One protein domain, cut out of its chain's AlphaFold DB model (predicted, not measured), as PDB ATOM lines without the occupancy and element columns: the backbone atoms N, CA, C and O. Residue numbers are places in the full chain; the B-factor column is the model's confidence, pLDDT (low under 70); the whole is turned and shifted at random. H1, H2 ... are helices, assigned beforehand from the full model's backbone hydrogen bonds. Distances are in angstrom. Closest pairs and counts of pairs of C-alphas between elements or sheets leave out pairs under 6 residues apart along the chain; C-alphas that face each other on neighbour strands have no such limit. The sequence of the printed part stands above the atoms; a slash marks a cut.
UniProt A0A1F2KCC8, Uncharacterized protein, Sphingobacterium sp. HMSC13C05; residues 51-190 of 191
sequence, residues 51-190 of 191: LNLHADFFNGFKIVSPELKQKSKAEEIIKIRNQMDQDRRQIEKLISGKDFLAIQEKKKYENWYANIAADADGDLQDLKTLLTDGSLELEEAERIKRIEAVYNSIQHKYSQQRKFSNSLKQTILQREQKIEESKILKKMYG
ATOM      1  N   LEU A  51     256.002 302.447 500.160       38.12
ATOM      2  CA  LEU A  51     256.264 303.877 500.202       38.12
ATOM      3  C   LEU A  51     255.068 304.532 499.527       38.12
ATOM      4  O   LEU A  51     254.917 304.504 498.303       38.12
ATOM      5  N   ASN A  52     254.180 305.088 500.353       42.25
ATOM      6  CA  ASN A  52     253.354 306.220 499.973       42.25
ATOM      7  C   ASN A  52     254.319 307.330 499.546       42.25
ATOM      8  O   ASN A  52     254.571 308.271 500.294       42.25
ATOM      9  N   LEU A  53     254.870 307.205 498.332       48.12
ATOM     10  CA  LEU A  53     255.875 308.107 497.787       48.12
ATOM     11  C   LEU A  53     255.359 309.542 497.861       48.12
ATOM     12  O   LEU A  53     256.134 310.438 498.118       48.12
ATOM     13  N   HIS A  54     254.045 309.768 497.756       46.47
ATOM     14  CA  HIS A  54     253.452 311.088 497.974       46.47
ATOM     15  C   HIS A  54     253.727 311.678 499.367       46.47
ATOM     16  O   HIS A  54     254.098 312.843 499.457       46.47
ATOM     17  N   ALA A  55     253.537 310.912 500.444       41.59
ATOM     18  CA  ALA A  55     253.705 311.419 501.802       41.59
ATOM     19  C   ALA A  55     255.188 311.548 502.150       41.59
ATOM     20  O   ALA A  55     255.609 312.611 502.583       41.59
ATOM     21  N   ASP A  56     256.004 310.529 501.892       48.47
ATOM     22  CA  ASP A  56     257.416 310.549 502.291       48.47
ATOM     23  C   ASP A  56     258.261 311.503 501.433       48.47
ATOM     24  O   ASP A  56     259.168 312.163 501.945       48.47
ATOM     25  N   PHE A  57     257.927 311.654 500.145       52.03
ATOM     26  CA  PHE A  57     258.604 312.600 499.254       52.03
ATOM     27  C   PHE A  57     258.321 314.058 499.622       52.03
ATOM     28  O   PHE A  57     259.182 314.900 499.412       52.03
ATOM     29  N   PHE A  58     257.151 314.392 500.167       49.00
ATOM     30  CA  PHE A  58     256.853 315.774 500.562       49.00
ATOM     31  C   PHE A  58     257.055 316.040 502.059       49.00
ATOM     32  O   PHE A  58     257.432 317.150 502.422       49.00
ATOM     33  N   ASN A  59     256.889 315.040 502.927       46.06
ATOM     34  CA  ASN A  59     257.113 315.176 504.370       46.06
ATOM     35  C   ASN A  59     258.602 315.134 504.740       46.06
ATOM     36  O   ASN A  59     258.995 315.719 505.746       46.06
ATOM     37  N   GLY A  60     259.442 314.472 503.935       46.44
ATOM     38  CA  GLY A  60     260.887 314.391 504.166       46.44
ATOM     39  C   GLY A  60     261.663 315.666 503.819       46.44
ATOM     40  O   GLY A  60     262.841 315.771 504.163       46.44
ATOM     41  N   PHE A  61     261.034 316.641 503.152       46.22
ATOM     42  CA  PHE A  61     261.726 317.798 502.594       46.22
ATOM     43  C   PHE A  61     260.996 319.100 502.913       46.22
ATOM     44  O   PHE A  61     259.822 319.269 502.594       46.22
ATOM     45  N   LYS A  62     261.716 320.071 503.496       48.25
ATOM     46  CA  LYS A  62     261.293 321.476 503.457       48.25
ATOM     47  C   LYS A  62     261.314 321.898 501.991       48.25
ATOM     48  O   LYS A  62     262.363 322.276 501.486       48.25
ATOM     49  N   ILE A  63     260.182 321.766 501.301       53.09
ATOM     50  CA  ILE A  63     260.013 322.263 499.935       53.09
ATOM     51  C   ILE A  63     260.293 323.761 499.985       53.09
ATOM     52  O   ILE A  63     259.540 324.512 500.605       53.09
ATOM     53  N   VAL A  64     261.404 324.183 499.385       53.22
ATOM     54  CA  VAL A  64     261.833 325.588 499.422       53.22
ATOM     55  C   VAL A  64     261.227 326.374 498.255       53.22
ATOM     56  O   VAL A  64     261.286 327.595 498.261       53.22
ATOM     57  N   SER A  65     260.608 325.700 497.275       51.91
ATOM     58  CA  SER A  65     259.997 326.347 496.108       51.91
ATOM     59  C   SER A  65     258.572 326.849 496.409       51.91
ATOM     60  O   SER A  65     257.665 326.033 496.606       51.91
ATOM     61  N   PRO A  66     258.334 328.176 496.431       52.41
ATOM     62  CA  PRO A  66     257.018 328.764 496.679       52.41
ATOM     63  C   PRO A  66     256.134 328.802 495.418       52.41
ATOM     64  O   PRO A  66     254.994 329.271 495.468       52.41
ATOM     65  N   GLU A  67     256.629 328.334 494.269       63.50
ATOM     66  CA  GLU A  67     255.949 328.505 492.991       63.50
ATOM     67  C   GLU A  67     254.912 327.412 492.708       63.50
ATOM     68  O   GLU A  67     255.228 326.243 492.465       63.50
ATOM     69  N   LEU A  68     253.642 327.822 492.638       60.16
ATOM     70  CA  LEU A  68     252.488 326.940 492.430       60.16
ATOM     71  C   LEU A  68     252.622 326.024 491.195       60.16
ATOM     72  O   LEU A  68     252.204 324.867 491.234       60.16
ATOM     73  N   LYS A  69     253.234 326.513 490.106       60.22
ATOM     74  CA  LYS A  69     253.443 325.730 488.871       60.22
ATOM     75  C   LYS A  69     254.445 324.589 489.055       60.22
ATOM     76  O   LYS A  69     254.224 323.504 488.523       60.22
ATOM     77  N   GLN A  70     255.523 324.823 489.799       64.69
ATOM     78  CA  GLN A  70     256.528 323.794 490.075       64.69
ATOM     79  C   GLN A  70     255.950 322.715 490.979       64.69
ATOM     80  O   GLN A  70     256.103 321.528 490.695       64.69
ATOM     81  N   LYS A  71     255.199 323.132 492.005       67.38
ATOM     82  CA  LYS A  71     254.480 322.223 492.895       67.38
ATOM     83  C   LYS A  71     253.499 321.329 492.126       67.38
ATOM     84  O   LYS A  71     253.549 320.114 492.274       67.38
ATOM     85  N   SER A  72     252.692 321.910 491.234       74.94
ATOM     86  CA  SER A  72     251.749 321.151 490.398       74.94
ATOM     87  C   SER A  72     252.451 320.111 489.515       74.94
ATOM     88  O   SER A  72     251.997 318.974 489.432       74.94
ATOM     89  N   LYS A  73     253.575 320.461 488.871       81.00
ATOM     90  CA  LYS A  73     254.326 319.501 488.043       81.00
ATOM     91  C   LYS A  73     254.993 318.411 488.876       81.00
ATOM     92  O   LYS A  73     254.964 317.251 488.477       81.00
ATOM     93  N   ALA A  74     255.555 318.757 490.032       80.94
ATOM     94  CA  ALA A  74     256.132 317.786 490.955       80.94
ATOM     95  C   ALA A  74     255.088 316.756 491.419       80.94
ATOM     96  O   ALA A  74     255.343 315.554 491.380       80.94
ATOM     97  N   GLU A  75     253.890 317.214 491.786       78.00
ATOM     98  CA  GLU A  75     252.770 316.341 492.150       78.00
ATOM     99  C   GLU A  75     252.380 315.395 491.004       78.00
ATOM    100  O   GLU A  75     252.176 314.198 491.232       78.00
ATOM    101  N   GLU A  76     252.330 315.894 489.764       83.88
ATOM    102  CA  GLU A  76     252.051 315.062 488.591       83.88
ATOM    103  C   GLU A  76     253.137 314.011 488.329       83.88
ATOM    104  O   GLU A  76     252.800 312.861 488.043       83.88
ATOM    105  N   ILE A  77     254.422 314.363 488.457       84.69
ATOM    106  CA  ILE A  77     255.542 313.415 488.312       84.69
ATOM    107  C   ILE A  77     255.370 312.258 489.300       84.69
ATOM    108  O   ILE A  77     255.373 311.089 488.912       84.69
ATOM    109  N   ILE A  78     255.138 312.571 490.576       80.62
ATOM    110  CA  ILE A  78     254.981 311.548 491.616       80.62
ATOM    111  C   ILE A  78     253.735 310.698 491.346       80.62
ATOM    112  O   ILE A  78     253.768 309.473 491.485       80.62
ATOM    113  N   LYS A  79     252.638 311.320 490.894       81.88
ATOM    114  CA  LYS A  79     251.417 310.603 490.512       81.88
ATOM    115  C   LYS A  79     251.680 309.607 489.381       81.88
ATOM    116  O   LYS A  79     251.220 308.469 489.460       81.88
ATOM    117  N   ILE A  80     252.435 310.004 488.354       88.75
ATOM    118  CA  ILE A  80     252.823 309.113 487.252       88.75
ATOM    119  C   ILE A  80     253.648 307.939 487.785       88.75
ATOM    120  O   ILE A  80     253.344 306.793 487.451       88.75
ATOM    121  N   ARG A  81     254.637 308.187 488.654       89.25
ATOM    122  CA  ARG A  81     255.456 307.110 489.231       89.25
ATOM    123  C   ARG A  81     254.621 306.095 490.012       89.25
ATOM    124  O   ARG A  81     254.819 304.887 489.863       89.25
ATOM    125  N   ASN A  82     253.673 306.575 490.810       81.38
ATOM    126  CA  ASN A  82     252.772 305.710 491.568       81.38
ATOM    127  C   ASN A  82     251.871 304.886 490.648       81.38
ATOM    128  O   ASN A  82     251.674 303.693 490.887       81.38
ATOM    129  N   GLN A  83     251.377 305.488 489.563       86.00
ATOM    130  CA  GLN A  83     250.614 304.761 488.554       86.00
ATOM    131  C   GLN A  83     251.464 303.679 487.873       86.00
ATOM    132  O   GLN A  83     250.984 302.566 487.675       86.00
ATOM    133  N   MET A  84     252.740 303.960 487.579       91.25
ATOM    134  CA  MET A  84     253.671 302.960 487.042       91.25
ATOM    135  C   MET A  84     253.774 301.735 487.962       91.25
ATOM    136  O   MET A  84     253.679 300.602 487.486       91.25
ATOM    137  N   ASP A  85     253.897 301.935 489.274       85.31
ATOM    138  CA  ASP A  85     253.960 300.826 490.231       85.31
ATOM    139  C   ASP A  85     252.648 300.052 490.352       85.31
ATOM    140  O   ASP A  85     252.659 298.822 490.453       85.31
ATOM    141  N   GLN A  86     251.514 300.753 490.345       86.94
ATOM    142  CA  GLN A  86     250.199 300.117 490.360       86.94
ATOM    143  C   GLN A  86     249.994 299.243 489.119       86.94
ATOM    144  O   GLN A  86     249.629 298.073 489.250       86.94
ATOM    145  N   ASP A  87     250.291 299.775 487.933       90.50
ATOM    146  CA  ASP A  87     250.153 299.064 486.662       90.50
ATOM    147  C   ASP A  87     251.098 297.852 486.598       90.50
ATOM    148  O   ASP A  87     250.691 296.770 486.168       90.50
ATOM    149  N   ARG A  88     252.339 297.991 487.091       89.94
ATOM    150  CA  ARG A  88     253.296 296.878 487.204       89.94
ATOM    151  C   ARG A  88     252.742 295.752 488.074       89.94
ATOM    152  O   ARG A  88     252.722 294.605 487.632       89.94
ATOM    153  N   ARG A  89     252.233 296.062 489.273       87.81
ATOM    154  CA  ARG A  89     251.655 295.052 490.182       87.81
ATOM    155  C   ARG A  89     250.477 294.305 489.555       87.81
ATOM    156  O   ARG A  89     250.322 293.105 489.775       87.81
ATOM    157  N   GLN A  90     249.652 294.989 488.761       90.88
ATOM    158  CA  GLN A  90     248.562 294.337 488.027       90.88
ATOM    159  C   GLN A  90     249.089 293.322 487.008       90.88
ATOM    160  O   GLN A  90     248.535 292.229 486.890       90.88
ATOM    161  N   ILE A  91     250.167 293.657 486.294       91.38
ATOM    162  CA  ILE A  91     250.818 292.739 485.356       91.38
ATOM    163  C   ILE A  91     251.465 291.562 486.085       91.38
ATOM    164  O   ILE A  91     251.275 290.426 485.664       91.38
ATOM    165  N   GLU A  92     252.178 291.802 487.184       87.94
ATOM    166  CA  GLU A  92     252.798 290.745 487.994       87.94
ATOM    167  C   GLU A  92     251.758 289.735 488.494       87.94
ATOM    168  O   GLU A  92     251.939 288.523 488.361       87.94
ATOM    169  N   LYS A  93     250.610 290.227 488.977       89.50
ATOM    170  CA  LYS A  93     249.476 289.377 489.357       89.50
ATOM    171  C   LYS A  93     248.887 288.618 488.164       89.50
ATOM    172  O   LYS A  93     248.484 287.468 488.314       89.50
ATOM    173  N   LEU A  94     248.822 289.244 486.988       89.69
ATOM    174  CA  LEU A  94     248.333 288.593 485.773       89.69
ATOM    175  C   LEU A  94     249.243 287.431 485.356       89.69
ATOM    176  O   LEU A  94     248.724 286.376 485.005       89.69
ATOM    177  N   ILE A  95     250.568 287.615 485.379       90.06
ATOM    178  CA  ILE A  95     251.534 286.606 484.913       90.06
ATOM    179  C   ILE A  95     251.785 285.491 485.929       90.06
ATOM    180  O   ILE A  95     252.119 284.374 485.523       90.06
ATOM    181  N   SER A  96     251.640 285.759 487.232       86.25
ATOM    182  CA  SER A  96     251.919 284.762 488.271       86.25
ATOM    183  C   SER A  96     251.023 283.532 488.116       86.25
ATOM    184  O   SER A  96     251.535 282.415 488.151       86.25
ATOM    185  N   GLY A  97     249.740 283.736 487.802       86.00
ATOM    186  CA  GLY A  97     248.746 282.680 487.580       86.00
ATOM    187  C   GLY A  97     248.748 282.033 486.190       86.00
ATOM    188  O   GLY A  97     247.783 281.353 485.850       86.00
ATOM    189  N   LYS A  98     249.763 282.272 485.347       89.19
ATOM    190  CA  LYS A  98     249.877 281.634 484.022       89.19
ATOM    191  C   LYS A  98     250.977 280.576 484.036       89.19
ATOM    192  O   LYS A  98     252.162 280.911 483.986       89.19
ATOM    193  N   ASP A  99     250.585 279.307 484.069       89.69
ATOM    194  CA  ASP A  99     251.520 278.168 484.096       89.69
ATOM    195  C   ASP A  99     252.210 277.932 482.748       89.69
ATOM    196  O   ASP A  99     253.324 277.421 482.687       89.69
ATOM    197  N   PHE A 100     251.584 278.370 481.653       91.38
ATOM    198  CA  PHE A 100     252.167 278.294 480.311       91.38
ATOM    199  C   PHE A 100     253.277 279.330 480.062       91.38
ATOM    200  O   PHE A 100     253.918 279.298 479.011       91.38
ATOM    201  N   LEU A 101     253.488 280.277 480.983       91.25
ATOM    202  CA  LEU A 101     254.633 281.183 480.942       91.25
ATOM    203  C   LEU A 101     255.800 280.527 481.678       91.25
ATOM    204  O   LEU A 101     255.736 280.294 482.888       91.25
ATOM    205  N   ALA A 102     256.887 280.264 480.957       91.44
ATOM    206  CA  ALA A 102     258.079 279.672 481.549       91.44
ATOM    207  C   ALA A 102     258.689 280.600 482.616       91.44
ATOM    208  O   ALA A 102     258.656 281.825 482.489       91.44
ATOM    209  N   ILE A 103     259.340 280.026 483.632       87.75
ATOM    210  CA  ILE A 103     259.992 280.790 484.717       87.75
ATOM    211  C   ILE A 103     260.978 281.830 484.157       87.75
ATOM    212  O   ILE A 103     261.013 282.973 484.606       87.75
ATOM    213  N   GLN A 104     261.749 281.463 483.131       81.50
ATOM    214  CA  GLN A 104     262.694 282.382 482.489       81.50
ATOM    215  C   GLN A 104     261.998 283.546 481.769       81.50
ATOM    216  O   GLN A 104     262.544 284.643 481.710       81.50
ATOM    217  N   GLU A 105     260.807 283.318 481.215       86.56
ATOM    218  CA  GLU A 105     260.004 284.357 480.568       86.56
ATOM    219  C   GLU A 105     259.453 285.338 481.609       86.56
ATOM    220  O   GLU A 105     259.619 286.545 481.446       86.56
ATOM    221  N   LYS A 106     258.931 284.827 482.734       85.25
ATOM    222  CA  LYS A 106     258.511 285.649 483.883       85.25
ATOM    223  C   LYS A 106     259.663 286.529 484.389       85.25
ATOM    224  O   LYS A 106     259.508 287.745 484.466       85.25
ATOM    225  N   LYS A 107     260.854 285.949 484.583       82.06
ATOM    226  CA  LYS A 107     262.056 286.683 485.021       82.06
ATOM    227  C   LYS A 107     262.491 287.781 484.043       82.06
ATOM    228  O   LYS A 107     262.948 288.842 484.462       82.06
ATOM    229  N   LYS A 108     262.355 287.562 482.729       83.62
ATOM    230  CA  LYS A 108     262.638 288.603 481.723       83.62
ATOM    231  C   LYS A 108     261.701 289.801 481.880       83.62
ATOM    232  O   LYS A 108     262.164 290.934 481.773       83.62
ATOM    233  N   TYR A 109     260.415 289.562 482.140       85.25
ATOM    234  CA  TYR A 109     259.446 290.633 482.375       85.25
ATOM    235  C   TYR A 109     259.733 291.381 483.674       85.25
ATOM    236  O   TYR A 109     259.775 292.608 483.657       85.25
ATOM    237  N   GLU A 110     260.003 290.660 484.762       81.00
ATOM    238  CA  GLU A 110     260.397 291.243 486.052       81.00
ATOM    239  C   GLU A 110     261.622 292.154 485.906       81.00
ATOM    240  O   GLU A 110     261.578 293.314 486.312       81.00
ATOM    241  N   ASN A 111     262.681 291.679 485.241       79.12
ATOM    242  CA  ASN A 111     263.885 292.474 484.992       79.12
ATOM    243  C   ASN A 111     263.596 293.732 484.158       79.12
ATOM    244  O   ASN A 111     264.149 294.794 484.427       79.12
ATOM    245  N   TRP A 112     262.732 293.630 483.144       88.00
ATOM    246  CA  TRP A 112     262.359 294.780 482.319       88.00
ATOM    247  C   TRP A 112     261.630 295.853 483.141       88.00
ATOM    248  O   TRP A 112     261.985 297.030 483.064       88.00
ATOM    249  N   TYR A 113     260.662 295.447 483.972       83.38
ATOM    250  CA  TYR A 113     259.959 296.362 484.876       83.38
ATOM    251  C   TYR A 113     260.878 296.952 485.950       83.38
ATOM    252  O   TYR A 113     260.747 298.131 486.269       83.38
ATOM    253  N   ALA A 114     261.815 296.167 486.487       79.00
ATOM    254  CA  ALA A 114     262.795 296.657 487.452       79.00
ATOM    255  C   ALA A 114     263.693 297.746 486.841       79.00
ATOM    256  O   ALA A 114     263.905 298.784 487.462       79.00
ATOM    257  N   ASN A 115     264.153 297.553 485.601       77.62
ATOM    258  CA  ASN A 115     265.002 298.526 484.913       77.62
ATOM    259  C   ASN A 115     264.280 299.858 484.659       77.62
ATOM    260  O   ASN A 115     264.837 300.916 484.934       77.62
ATOM    261  N   ILE A 116     263.038 299.825 484.158       82.31
ATOM    262  CA  ILE A 116     262.291 301.065 483.890       82.31
ATOM    263  C   ILE A 116     261.850 301.773 485.178       82.31
ATOM    264  O   ILE A 116     261.762 302.999 485.199       82.31
ATOM    265  N   ALA A 117     261.601 301.017 486.253       79.50
ATOM    266  CA  ALA A 117     261.333 301.575 487.574       79.50
ATOM    267  C   ALA A 117     262.569 302.292 488.132       79.50
ATOM    268  O   ALA A 117     262.445 303.436 488.552       79.50
ATOM    269  N   ALA A 118     263.752 301.676 488.049       77.44
ATOM    270  CA  ALA A 118     265.002 302.294 488.491       77.44
ATOM    271  C   ALA A 118     265.311 303.596 487.730       77.44
ATOM    272  O   ALA A 118     265.709 304.590 488.333       77.44
ATOM    273  N   ASP A 119     265.073 303.619 486.417       77.50
ATOM    274  CA  ASP A 119     265.245 304.818 485.589       77.50
ATOM    275  C   ASP A 119     264.234 305.928 485.973       77.50
ATOM    276  O   ASP A 119     264.577 307.108 486.047       77.50
ATOM    277  N   ALA A 120     262.984 305.570 486.292       81.25
ATOM    278  CA  ALA A 120     261.982 306.521 486.794       81.25
ATOM    279  C   ALA A 120     262.260 306.993 488.236       81.25
ATOM    280  O   ALA A 120     261.909 308.113 488.600       81.25
ATOM    281  N   ASP A 121     262.899 306.168 489.064       79.56
ATOM    282  CA  ASP A 121     263.338 306.564 490.404       79.56
ATOM    283  C   ASP A 121     264.499 307.574 490.327       79.56
ATOM    284  O   ASP A 121     264.584 308.467 491.171       79.56
ATOM    285  N   GLY A 122     265.332 307.504 489.281       78.44
ATOM    286  CA  GLY A 122     266.316 308.541 488.950       78.44
ATOM    287  C   GLY A 122     265.673 309.910 488.703       78.44
ATOM    288  O   GLY A 122     266.084 310.896 489.314       78.44
ATOM    289  N   ASP A 123     264.592 309.960 487.914       81.75
ATOM    290  CA  ASP A 123     263.815 311.195 487.694       81.75
ATOM    291  C   ASP A 123     263.287 311.786 489.017       81.75
ATOM    292  O   ASP A 123     263.258 313.005 489.196       81.75
ATOM    293  N   LEU A 124     262.872 310.938 489.968       79.19
ATOM    294  CA  LEU A 124     262.425 311.399 491.285       79.19
ATOM    295  C   LEU A 124     263.568 311.974 492.129       79.19
ATOM    296  O   LEU A 124     263.344 312.948 492.850       79.19
ATOM    297  N   GLN A 125     264.777 311.412 492.053       76.38
ATOM    298  CA  GLN A 125     265.939 311.986 492.743       76.38
ATOM    299  C   GLN A 125     266.340 313.340 492.146       76.38
ATOM    300  O   GLN A 125     266.641 314.274 492.899       76.38
ATOM    301  N   ASP A 126     266.273 313.480 490.822       78.56
ATOM    302  CA  ASP A 126     266.501 314.757 490.143       78.56
ATOM    303  C   ASP A 126     265.458 315.797 490.565       78.56
ATOM    304  O   ASP A 126     265.813 316.901 490.984       78.56
ATOM    305  N   LEU A 127     264.168 315.434 490.540       81.19
ATOM    306  CA  LEU A 127     263.083 316.303 491.003       81.19
ATOM    307  C   LEU A 127     263.303 316.749 492.447       81.19
ATOM    308  O   LEU A 127     263.172 317.929 492.758       81.19
ATOM    309  N   LYS A 128     263.639 315.810 493.330       73.44
ATOM    310  CA  LYS A 128     263.905 316.101 494.736       73.44
ATOM    311  C   LYS A 128     265.031 317.121 494.872       73.44
ATOM    312  O   LYS A 128     264.825 318.136 495.526       73.44
ATOM    313  N   THR A 129     266.161 316.894 494.204       75.75
ATOM    314  CA  THR A 129     267.310 317.811 494.213       75.75
ATOM    315  C   THR A 129     266.894 319.219 493.781       75.75
ATOM    316  O   THR A 129     267.209 320.190 494.466       75.75
ATOM    317  N   LEU A 130     266.100 319.330 492.710       77.88
ATOM    318  CA  LEU A 130     265.592 320.608 492.194       77.88
ATOM    319  C   LEU A 130     264.643 321.339 493.161       77.88
ATOM    320  O   LEU A 130     264.547 322.562 493.092       77.88
ATOM    321  N   LEU A 131     263.937 320.616 494.036       74.62
ATOM    322  CA  LEU A 131     262.975 321.177 494.994       74.62
ATOM    323  C   LEU A 131     263.582 321.489 496.371       74.62
ATOM    324  O   LEU A 131     263.035 322.320 497.104       74.62
ATOM    325  N   THR A 132     264.662 320.802 496.749       67.56
ATOM    326  CA  THR A 132     265.289 320.922 498.076       67.56
ATOM    327  C   THR A 132     266.499 321.829 498.101       67.56
ATOM    328  O   THR A 132     266.788 322.433 499.132       67.56
ATOM    329  N   ASP A 133     267.242 321.885 496.999       63.16
ATOM    330  CA  ASP A 133     268.505 322.595 496.967       63.16
ATOM    331  C   ASP A 133     268.286 324.068 496.601       63.16
ATOM    332  O   ASP A 133     268.199 324.449 495.433       63.16
ATOM    333  N   GLY A 134     268.180 324.903 497.636       52.53
ATOM    334  CA  GLY A 134     268.185 326.361 497.511       52.53
ATOM    335  C   GLY A 134     269.568 326.957 497.216       52.53
ATOM    336  O   GLY A 134     269.655 328.168 497.041       52.53
ATOM    337  N   SER A 135     270.630 326.138 497.187       45.69
ATOM    338  CA  SER A 135     272.013 326.547 496.888       45.69
ATOM    339  C   SER A 135     272.416 326.329 495.434       45.69
ATOM    340  O   SER A 135     273.421 326.882 494.989       45.69
ATOM    341  N   LEU A 136     271.617 325.577 494.669       53.31
ATOM    342  CA  LEU A 136     271.640 325.692 493.221       53.31
ATOM    343  C   LEU A 136     271.306 327.154 492.911       53.31
ATOM    344  O   LEU A 136     270.133 327.526 492.891       53.31
ATOM    345  N   GLU A 137     272.336 327.965 492.651       54.84
ATOM    346  CA  GLU A 137     272.275 329.308 492.054       54.84
ATOM    347  C   GLU A 137     271.702 329.246 490.620       54.84
ATOM    348  O   GLU A 137     272.149 329.917 489.695       54.84
ATOM    349  N   LEU A 138     270.731 328.364 490.390       60.22
ATOM    350  CA  LEU A 138     269.932 328.329 489.193       60.22
ATOM    351  C   LEU A 138     268.970 329.496 489.272       60.22
ATOM    352  O   LEU A 138     268.188 329.617 490.218       60.22
ATOM    353  N   GLU A 139     268.981 330.309 488.225       71.44
ATOM    354  CA  GLU A 139     267.863 331.196 487.973       71.44
ATOM    355  C   GLU A 139     266.567 330.380 487.948       71.44
ATOM    356  O   GLU A 139     266.506 329.270 487.410       71.44
ATOM    357  N   GLU A 140     265.506 330.945 488.511       71.56
ATOM    358  CA  GLU A 140     264.212 330.279 488.660       71.56
ATOM    359  C   GLU A 140     263.688 329.698 487.331       71.56
ATOM    360  O   GLU A 140     263.164 328.586 487.273       71.56
ATOM    361  N   ALA A 141     263.929 330.400 486.218       74.62
ATOM    362  CA  ALA A 141     263.571 329.946 484.877       74.62
ATOM    363  C   ALA A 141     264.289 328.649 484.456       74.62
ATOM    364  O   ALA A 141     263.701 327.810 483.770       74.62
ATOM    365  N   GLU A 142     265.544 328.466 484.863       80.12
ATOM    366  CA  GLU A 142     266.315 327.253 484.590       80.12
ATOM    367  C   GLU A 142     265.824 326.087 485.458       80.12
ATOM    368  O   GLU A 142     265.673 324.969 484.958       80.12
ATOM    369  N   ARG A 143     265.479 326.340 486.729       79.31
ATOM    370  CA  ARG A 143     264.854 325.323 487.592       79.31
ATOM    371  C   ARG A 143     263.542 324.821 486.991       79.31
ATOM    372  O   ARG A 143     263.357 323.608 486.881       79.31
ATOM    373  N   ILE A 144     262.673 325.731 486.539       80.56
ATOM    374  CA  ILE A 144     261.417 325.372 485.867       80.56
ATOM    375  C   ILE A 144     261.706 324.462 484.675       80.56
ATOM    376  O   ILE A 144     261.168 323.358 484.633       80.56
ATOM    377  N   LYS A 145     262.591 324.871 483.752       83.62
ATOM    378  CA  LYS A 145     262.950 324.078 482.560       83.62
ATOM    379  C   LYS A 145     263.420 322.666 482.914       83.62
ATOM    380  O   LYS A 145     263.025 321.708 482.251       83.62
ATOM    381  N   ARG A 146     264.221 322.512 483.972       85.00
ATOM    382  CA  ARG A 146     264.681 321.192 484.434       85.00
ATOM    383  C   ARG A 146     263.542 320.341 484.981       85.00
ATOM    384  O   ARG A 146     263.458 319.170 484.625       85.00
ATOM    385  N   ILE A 147     262.624 320.919 485.758       84.69
ATOM    386  CA  ILE A 147     261.415 320.213 486.212       84.69
ATOM    387  C   ILE A 147     260.557 319.781 485.009       84.69
ATOM    388  O   ILE A 147     260.026 318.671 485.003       84.69
ATOM    389  N   GLU A 148     260.446 320.605 483.959       85.75
ATOM    390  CA  GLU A 148     259.745 320.205 482.727       85.75
ATOM    391  C   GLU A 148     260.434 319.036 482.018       85.75
ATOM    392  O   GLU A 148     259.758 318.135 481.520       85.75
ATOM    393  N   ALA A 149     261.766 319.019 481.986       86.69
ATOM    394  CA  ALA A 149     262.520 317.913 481.408       86.69
ATOM    395  C   ALA A 149     262.292 316.604 482.182       86.69
ATOM    396  O   ALA A 149     262.008 315.579 481.561       86.69
ATOM    397  N   VAL A 150     262.310 316.651 483.519       86.12
ATOM    398  CA  VAL A 150     261.981 315.496 484.375       86.12
ATOM    399  C   VAL A 150     260.548 315.013 484.121       86.12
ATOM    400  O   VAL A 150     260.306 313.817 483.965       86.12
ATOM    401  N   TYR A 151     259.592 315.936 483.998       87.88
ATOM    402  CA  TYR A 151     258.208 315.601 483.661       87.88
ATOM    403  C   TYR A 151     258.083 314.875 482.314       87.88
ATOM    404  O   TYR A 151     257.434 313.833 482.211       87.88
ATOM    405  N   ASN A 152     258.742 315.385 481.276       87.19
ATOM    406  CA  ASN A 152     258.725 314.756 479.957       87.19
ATOM    407  C   ASN A 152     259.403 313.376 479.980       87.19
ATOM    408  O   ASN A 152     258.920 312.434 479.345       87.19
ATOM    409  N   SER A 153     260.493 313.248 480.739       90.69
ATOM    410  CA  SER A 153     261.227 311.999 480.958       90.69
ATOM    411  C   SER A 153     260.321 310.924 481.570       90.69
ATOM    412  O   SER A 153     260.137 309.855 480.975       90.69
ATOM    413  N   ILE A 154     259.639 311.233 482.680       88.38
ATOM    414  CA  ILE A 154     258.777 310.254 483.349       88.38
ATOM    415  C   ILE A 154     257.542 309.894 482.512       88.38
ATOM    416  O   ILE A 154     257.136 308.729 482.458       88.38
ATOM    417  N   GLN A 155     256.969 310.854 481.774       91.44
ATOM    418  CA  GLN A 155     255.881 310.577 480.831       91.44
ATOM    419  C   GLN A 155     256.316 309.624 479.716       91.44
ATOM    420  O   GLN A 155     255.573 308.704 479.347       91.44
ATOM    421  N   HIS A 156     257.521 309.820 479.177       88.62
ATOM    422  CA  HIS A 156     258.077 308.949 478.152       88.62
ATOM    423  C   HIS A 156     258.267 307.521 478.677       88.62
ATOM    424  O   HIS A 156     257.806 306.566 478.044       88.62
ATOM    425  N   LYS A 157     258.863 307.363 479.863       90.12
ATOM    426  CA  LYS A 157     259.016 306.063 480.537       90.12
ATOM    427  C   LYS A 157     257.670 305.387 480.778       90.12
ATOM    428  O   LYS A 157     257.484 304.228 480.406       90.12
ATOM    429  N   TYR A 158     256.681 306.119 481.283       96.44
ATOM    430  CA  TYR A 158     255.353 305.550 481.490       96.44
ATOM    431  C   TYR A 158     254.693 305.106 480.172       96.44
ATOM    432  O   TYR A 158     254.067 304.046 480.093       96.44
ATOM    433  N   SER A 159     254.882 305.863 479.089       93.69
ATOM    434  CA  SER A 159     254.439 305.463 477.748       93.69
ATOM    435  C   SER A 159     255.079 304.144 477.293       93.69
ATOM    436  O   SER A 159     254.372 303.260 476.802       93.69
ATOM    437  N   GLN A 160     256.386 303.969 477.509       90.62
ATOM    438  CA  GLN A 160     257.089 302.715 477.220       90.62
ATOM    439  C   GLN A 160     256.544 301.551 478.063       90.62
ATOM    440  O   GLN A 160     256.238 300.494 477.505       90.62
ATOM    441  N   GLN A 161     256.321 301.763 479.366       96.25
ATOM    442  CA  GLN A 161     255.704 300.775 480.259       96.25
ATOM    443  C   GLN A 161     254.346 300.302 479.754       96.25
ATOM    444  O   GLN A 161     254.105 299.098 479.666       96.25
ATOM    445  N   ARG A 162     253.461 301.229 479.381       97.06
ATOM    446  CA  ARG A 162     252.128 300.876 478.878       97.06
ATOM    447  C   ARG A 162     252.198 300.103 477.566       97.06
ATOM    448  O   ARG A 162     251.487 299.114 477.413       97.06
ATOM    449  N   LYS A 163     253.069 300.506 476.635       94.88
ATOM    450  CA  LYS A 163     253.270 299.786 475.365       94.88
ATOM    451  C   LYS A 163     253.734 298.351 475.602       94.88
ATOM    452  O   LYS A 163     253.149 297.423 475.046       94.88
ATOM    453  N   PHE A 164     254.730 298.170 476.465       92.31
ATOM    454  CA  PHE A 164     255.227 296.849 476.842       92.31
ATOM    455  C   PHE A 164     254.140 296.002 477.518       92.31
ATOM    456  O   PHE A 164     253.867 294.881 477.091       92.31
ATOM    457  N   SER A 165     253.444 296.579 478.503       95.12
ATOM    458  CA  SER A 165     252.334 295.940 479.223       95.12
ATOM    459  C   SER A 165     251.231 295.469 478.276       95.12
ATOM    460  O   SER A 165     250.730 294.355 478.404       95.12
ATOM    461  N   ASN A 166     250.855 296.303 477.305       95.31
ATOM    462  CA  ASN A 166     249.821 295.970 476.330       95.31
ATOM    463  C   ASN A 166     250.262 294.833 475.404       95.31
ATOM    464  O   ASN A 166     249.484 293.910 475.177       95.31
ATOM    465  N   SER A 167     251.508 294.854 474.925       93.62
ATOM    466  CA  SER A 167     252.071 293.763 474.118       93.62
ATOM    467  C   SER A 167     252.074 292.428 474.875       93.62
ATOM    468  O   SER A 167     251.664 291.390 474.347       93.62
ATOM    469  N   LEU A 168     252.445 292.463 476.159       93.06
ATOM    470  CA  LEU A 168     252.412 291.293 477.030       93.06
ATOM    471  C   LEU A 168     250.986 290.758 477.219       93.06
ATOM    472  O   LEU A 168     250.755 289.564 477.035       93.06
ATOM    473  N   LYS A 169     250.012 291.628 477.519       95.50
ATOM    474  CA  LYS A 169     248.596 291.232 477.637       95.50
ATOM    475  C   LYS A 169     248.086 290.561 476.360       95.50
ATOM    476  O   LYS A 169     247.424 289.532 476.446       95.50
ATOM    477  N   GLN A 170     248.429 291.100 475.188       95.94
ATOM    478  CA  GLN A 170     248.047 290.503 473.904       95.94
ATOM    479  C   GLN A 170     248.686 289.129 473.690       95.94
ATOM    480  O   GLN A 170     248.009 288.190 473.283       95.94
ATOM    481  N   THR A 171     249.966 288.981 474.031       94.44
ATOM    482  CA  THR A 171     250.666 287.690 473.951       94.44
ATOM    483  C   THR A 171     250.012 286.638 474.850       94.44
ATOM    484  O   THR A 171     249.823 285.497 474.433       94.44
ATOM    485  N   ILE A 172     249.649 287.021 476.078       94.81
ATOM    486  CA  ILE A 172     248.950 286.150 477.031       94.81
ATOM    487  C   ILE A 172     247.605 285.711 476.451       94.81
ATOM    488  O   ILE A 172     247.362 284.511 476.360       94.81
ATOM    489  N   LEU A 173     246.791 286.659 475.979       95.69
ATOM    490  CA  LEU A 173     245.476 286.377 475.401       95.69
ATOM    491  C   LEU A 173     245.564 285.416 474.204       95.69
ATOM    492  O   LEU A 173     244.813 284.447 474.125       95.69
ATOM    493  N   GLN A 174     246.520 285.637 473.299       95.19
ATOM    494  CA  GLN A 174     246.735 284.764 472.141       95.19
ATOM    495  C   GLN A 174     247.136 283.340 472.546       95.19
ATOM    496  O   GLN A 174     246.717 282.370 471.916       95.19
ATOM    497  N   ARG A 175     247.969 283.186 473.581       95.50
ATOM    498  CA  ARG A 175     248.364 281.857 474.073       95.50
ATOM    499  C   ARG A 175     247.205 281.141 474.755       95.50
ATOM    500  O   ARG A 175     247.049 279.943 474.546       95.50
ATOM    501  N   GLU A 176     246.383 281.860 475.511       94.44
ATOM    502  CA  GLU A 176     245.170 281.304 476.118       94.44
ATOM    503  C   GLU A 176     244.201 280.782 475.057       94.44
ATOM    504  O   GLU A 176     243.764 279.638 475.153       94.44
ATOM    505  N   GLN A 177     243.951 281.562 474.001       94.75
ATOM    506  CA  GLN A 177     243.117 281.134 472.873       94.75
ATOM    507  C   GLN A 177     243.643 279.847 472.231       94.75
ATOM    508  O   GLN A 177     242.893 278.885 472.096       94.75
ATOM    509  N   LYS A 178     244.949 279.770 471.939       94.69
ATOM    510  CA  LYS A 178     245.569 278.559 471.371       94.69
ATOM    511  C   LYS A 178     245.443 277.334 472.278       94.69
ATOM    512  O   LYS A 178     245.267 276.218 471.793       94.69
ATOM    513  N   ILE A 179     245.565 277.523 473.592       93.56
ATOM    514  CA  ILE A 179     245.404 276.437 474.565       93.56
ATOM    515  C   ILE A 179     243.956 275.935 474.560       93.56
ATOM    516  O   ILE A 179     243.740 274.723 474.539       93.56
ATOM    517  N   GLU A 180     242.973 276.833 474.546       92.69
ATOM    518  CA  GLU A 180     241.556 276.457 474.492       92.69
ATOM    519  C   GLU A 180     241.174 275.797 473.161       92.69
ATOM    520  O   GLU A 180     240.546 274.738 473.163       92.69
ATOM    521  N   GLU A 181     241.634 276.334 472.030       93.12
ATOM    522  CA  GLU A 181     241.467 275.716 470.708       93.12
ATOM    523  C   GLU A 181     242.040 274.293 470.681       93.12
ATOM    524  O   GLU A 181     241.373 273.357 470.239       93.12
ATOM    525  N   SER A 182     243.242 274.090 471.232       92.31
ATOM    526  CA  SER A 182     243.856 272.761 471.323       92.31
ATOM    527  C   SER A 182     243.027 271.791 472.171       92.31
ATOM    528  O   SER A 182     242.874 270.627 471.793       92.31
ATOM    529  N   LYS A 183     242.447 272.249 473.288       92.69
ATOM    530  CA  LYS A 183     241.548 271.428 474.121       92.69
ATOM    531  C   LYS A 183     240.272 271.041 473.375       92.69
ATOM    532  O   LYS A 183     239.818 269.906 473.514       92.69
ATOM    533  N   ILE A 184     239.692 271.959 472.598       92.12
ATOM    534  CA  ILE A 184     238.498 271.694 471.784       92.12
ATOM    535  C   ILE A 184     238.815 270.650 470.712       92.12
ATOM    536  O   ILE A 184     238.098 269.658 470.609       92.12
ATOM    537  N   LEU A 185     239.916 270.820 469.975       91.50
ATOM    538  CA  LEU A 185     240.332 269.873 468.938       91.50
ATOM    539  C   LEU A 185     240.567 268.472 469.515       91.50
ATOM    540  O   LEU A 185     240.055 267.498 468.972       91.50
ATOM    541  N   LYS A 186     241.256 268.360 470.657       90.31
ATOM    542  CA  LYS A 186     241.446 267.076 471.355       90.31
ATOM    543  C   LYS A 186     240.121 266.388 471.687       90.31
ATOM    544  O   LYS A 186     239.931 265.223 471.352       90.31
ATOM    545  N   LYS A 187     239.155 267.136 472.235       90.75
ATOM    546  CA  LYS A 187     237.803 266.621 472.507       90.75
ATOM    547  C   LYS A 187     237.063 266.186 471.240       90.75
ATOM    548  O   LYS A 187     236.389 265.165 471.271       90.75
ATOM    549  N   MET A 188     237.171 266.944 470.148       87.75
ATOM    550  CA  MET A 188     236.495 266.634 468.881       87.75
ATOM    551  C   MET A 188     237.069 265.390 468.195       87.75
ATOM    552  O   MET A 188     236.310 264.615 467.619       87.75
ATOM    553  N   TYR A 189     238.388 265.198 468.259       87.12
ATOM    554  CA  TYR A 189     239.081 264.085 467.603       87.12
ATOM    555  C   TYR A 189     239.343 262.882 468.525       87.12
ATOM    556  O   TYR A 189     239.920 261.898 468.073       87.12
ATOM    557  N   GLY A 190     238.910 262.932 469.790       74.44
ATOM    558  CA  GLY A 190     239.082 261.840 470.755       74.44
ATOM    559  C   GLY A 190     240.541 261.572 471.150       74.44
ATOM    560  O   GLY A 190     240.875 260.428 471.456       74.44
TER     561      GLY A 190
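This is residues 51 to 190 of the 191 residues of an uncharacterized protein of Sphingobacterium sp. HMSC13C05 (UniProt A0A1F2KCC8). Three long helices, H2, H3 and H4, stand side by side in an up-and-down bundle, and the longest of them, H4, runs on past the other two; residues 180 to 190, of which 180 to 189 belong to H4, stick out as a bare arm. The short helix H1 packs on the side of H2. The printed part has 140 residues with four named helices, in the order H1, H2, H3, H4, and no named strand; the class is all helix. The whole is loose, with a radius of gyration of the C-alphas of 21.0 A, and spans 77 by 23 by 23 A.

Start at H1, residues 53 to 59, which touches H2, residues 68 to 96, in a hairpin; their closest C-alphas, His 54 and Ile 78, are 6.6 A apart, and the tilt of 34.6 degrees is shallow, only just short of steep. H2 is the hub, touching three helices. It forms a hairpin with H3, residues 103 to 132, at a shallow tilt of 12 degrees, opposite ways; the closest C-alphas, Arg 81 and Ala 120, are 7.0 A apart. H4, residues 140 to 189, touches H2 with residues 144 to 165 alone, the same way at a shallow tilt of 19 degrees; look at the closest C-alphas, Ile 77 and Tyr 151, 5.8 A apart. H3 and H4 form a hairpin, with the closest C-alphas, Asp 123 and Val 150, 5.7 A apart. H1 and H4 are apart. In H1, H2, H3 and H4 every O i to N i+4 pair is within hydrogen-bond range.

Find C-alpha 53 at (255.875, 308.107, 497.787), where H1 begins. H2 is 42.4 A long and H3 42.6 A. From C-alpha 140 at (264.212, 330.279, 488.660), H4 runs 73.9 A to C-alpha 189 at (239.081, 264.085, 467.603).

The C-alphas farthest apart, Glu 137 and Gly 190, are 78.1 A apart. The printed part has no cut, and its three links are short. Look for pLDDT under 70 at residues 51 to 71 and 132 to 138.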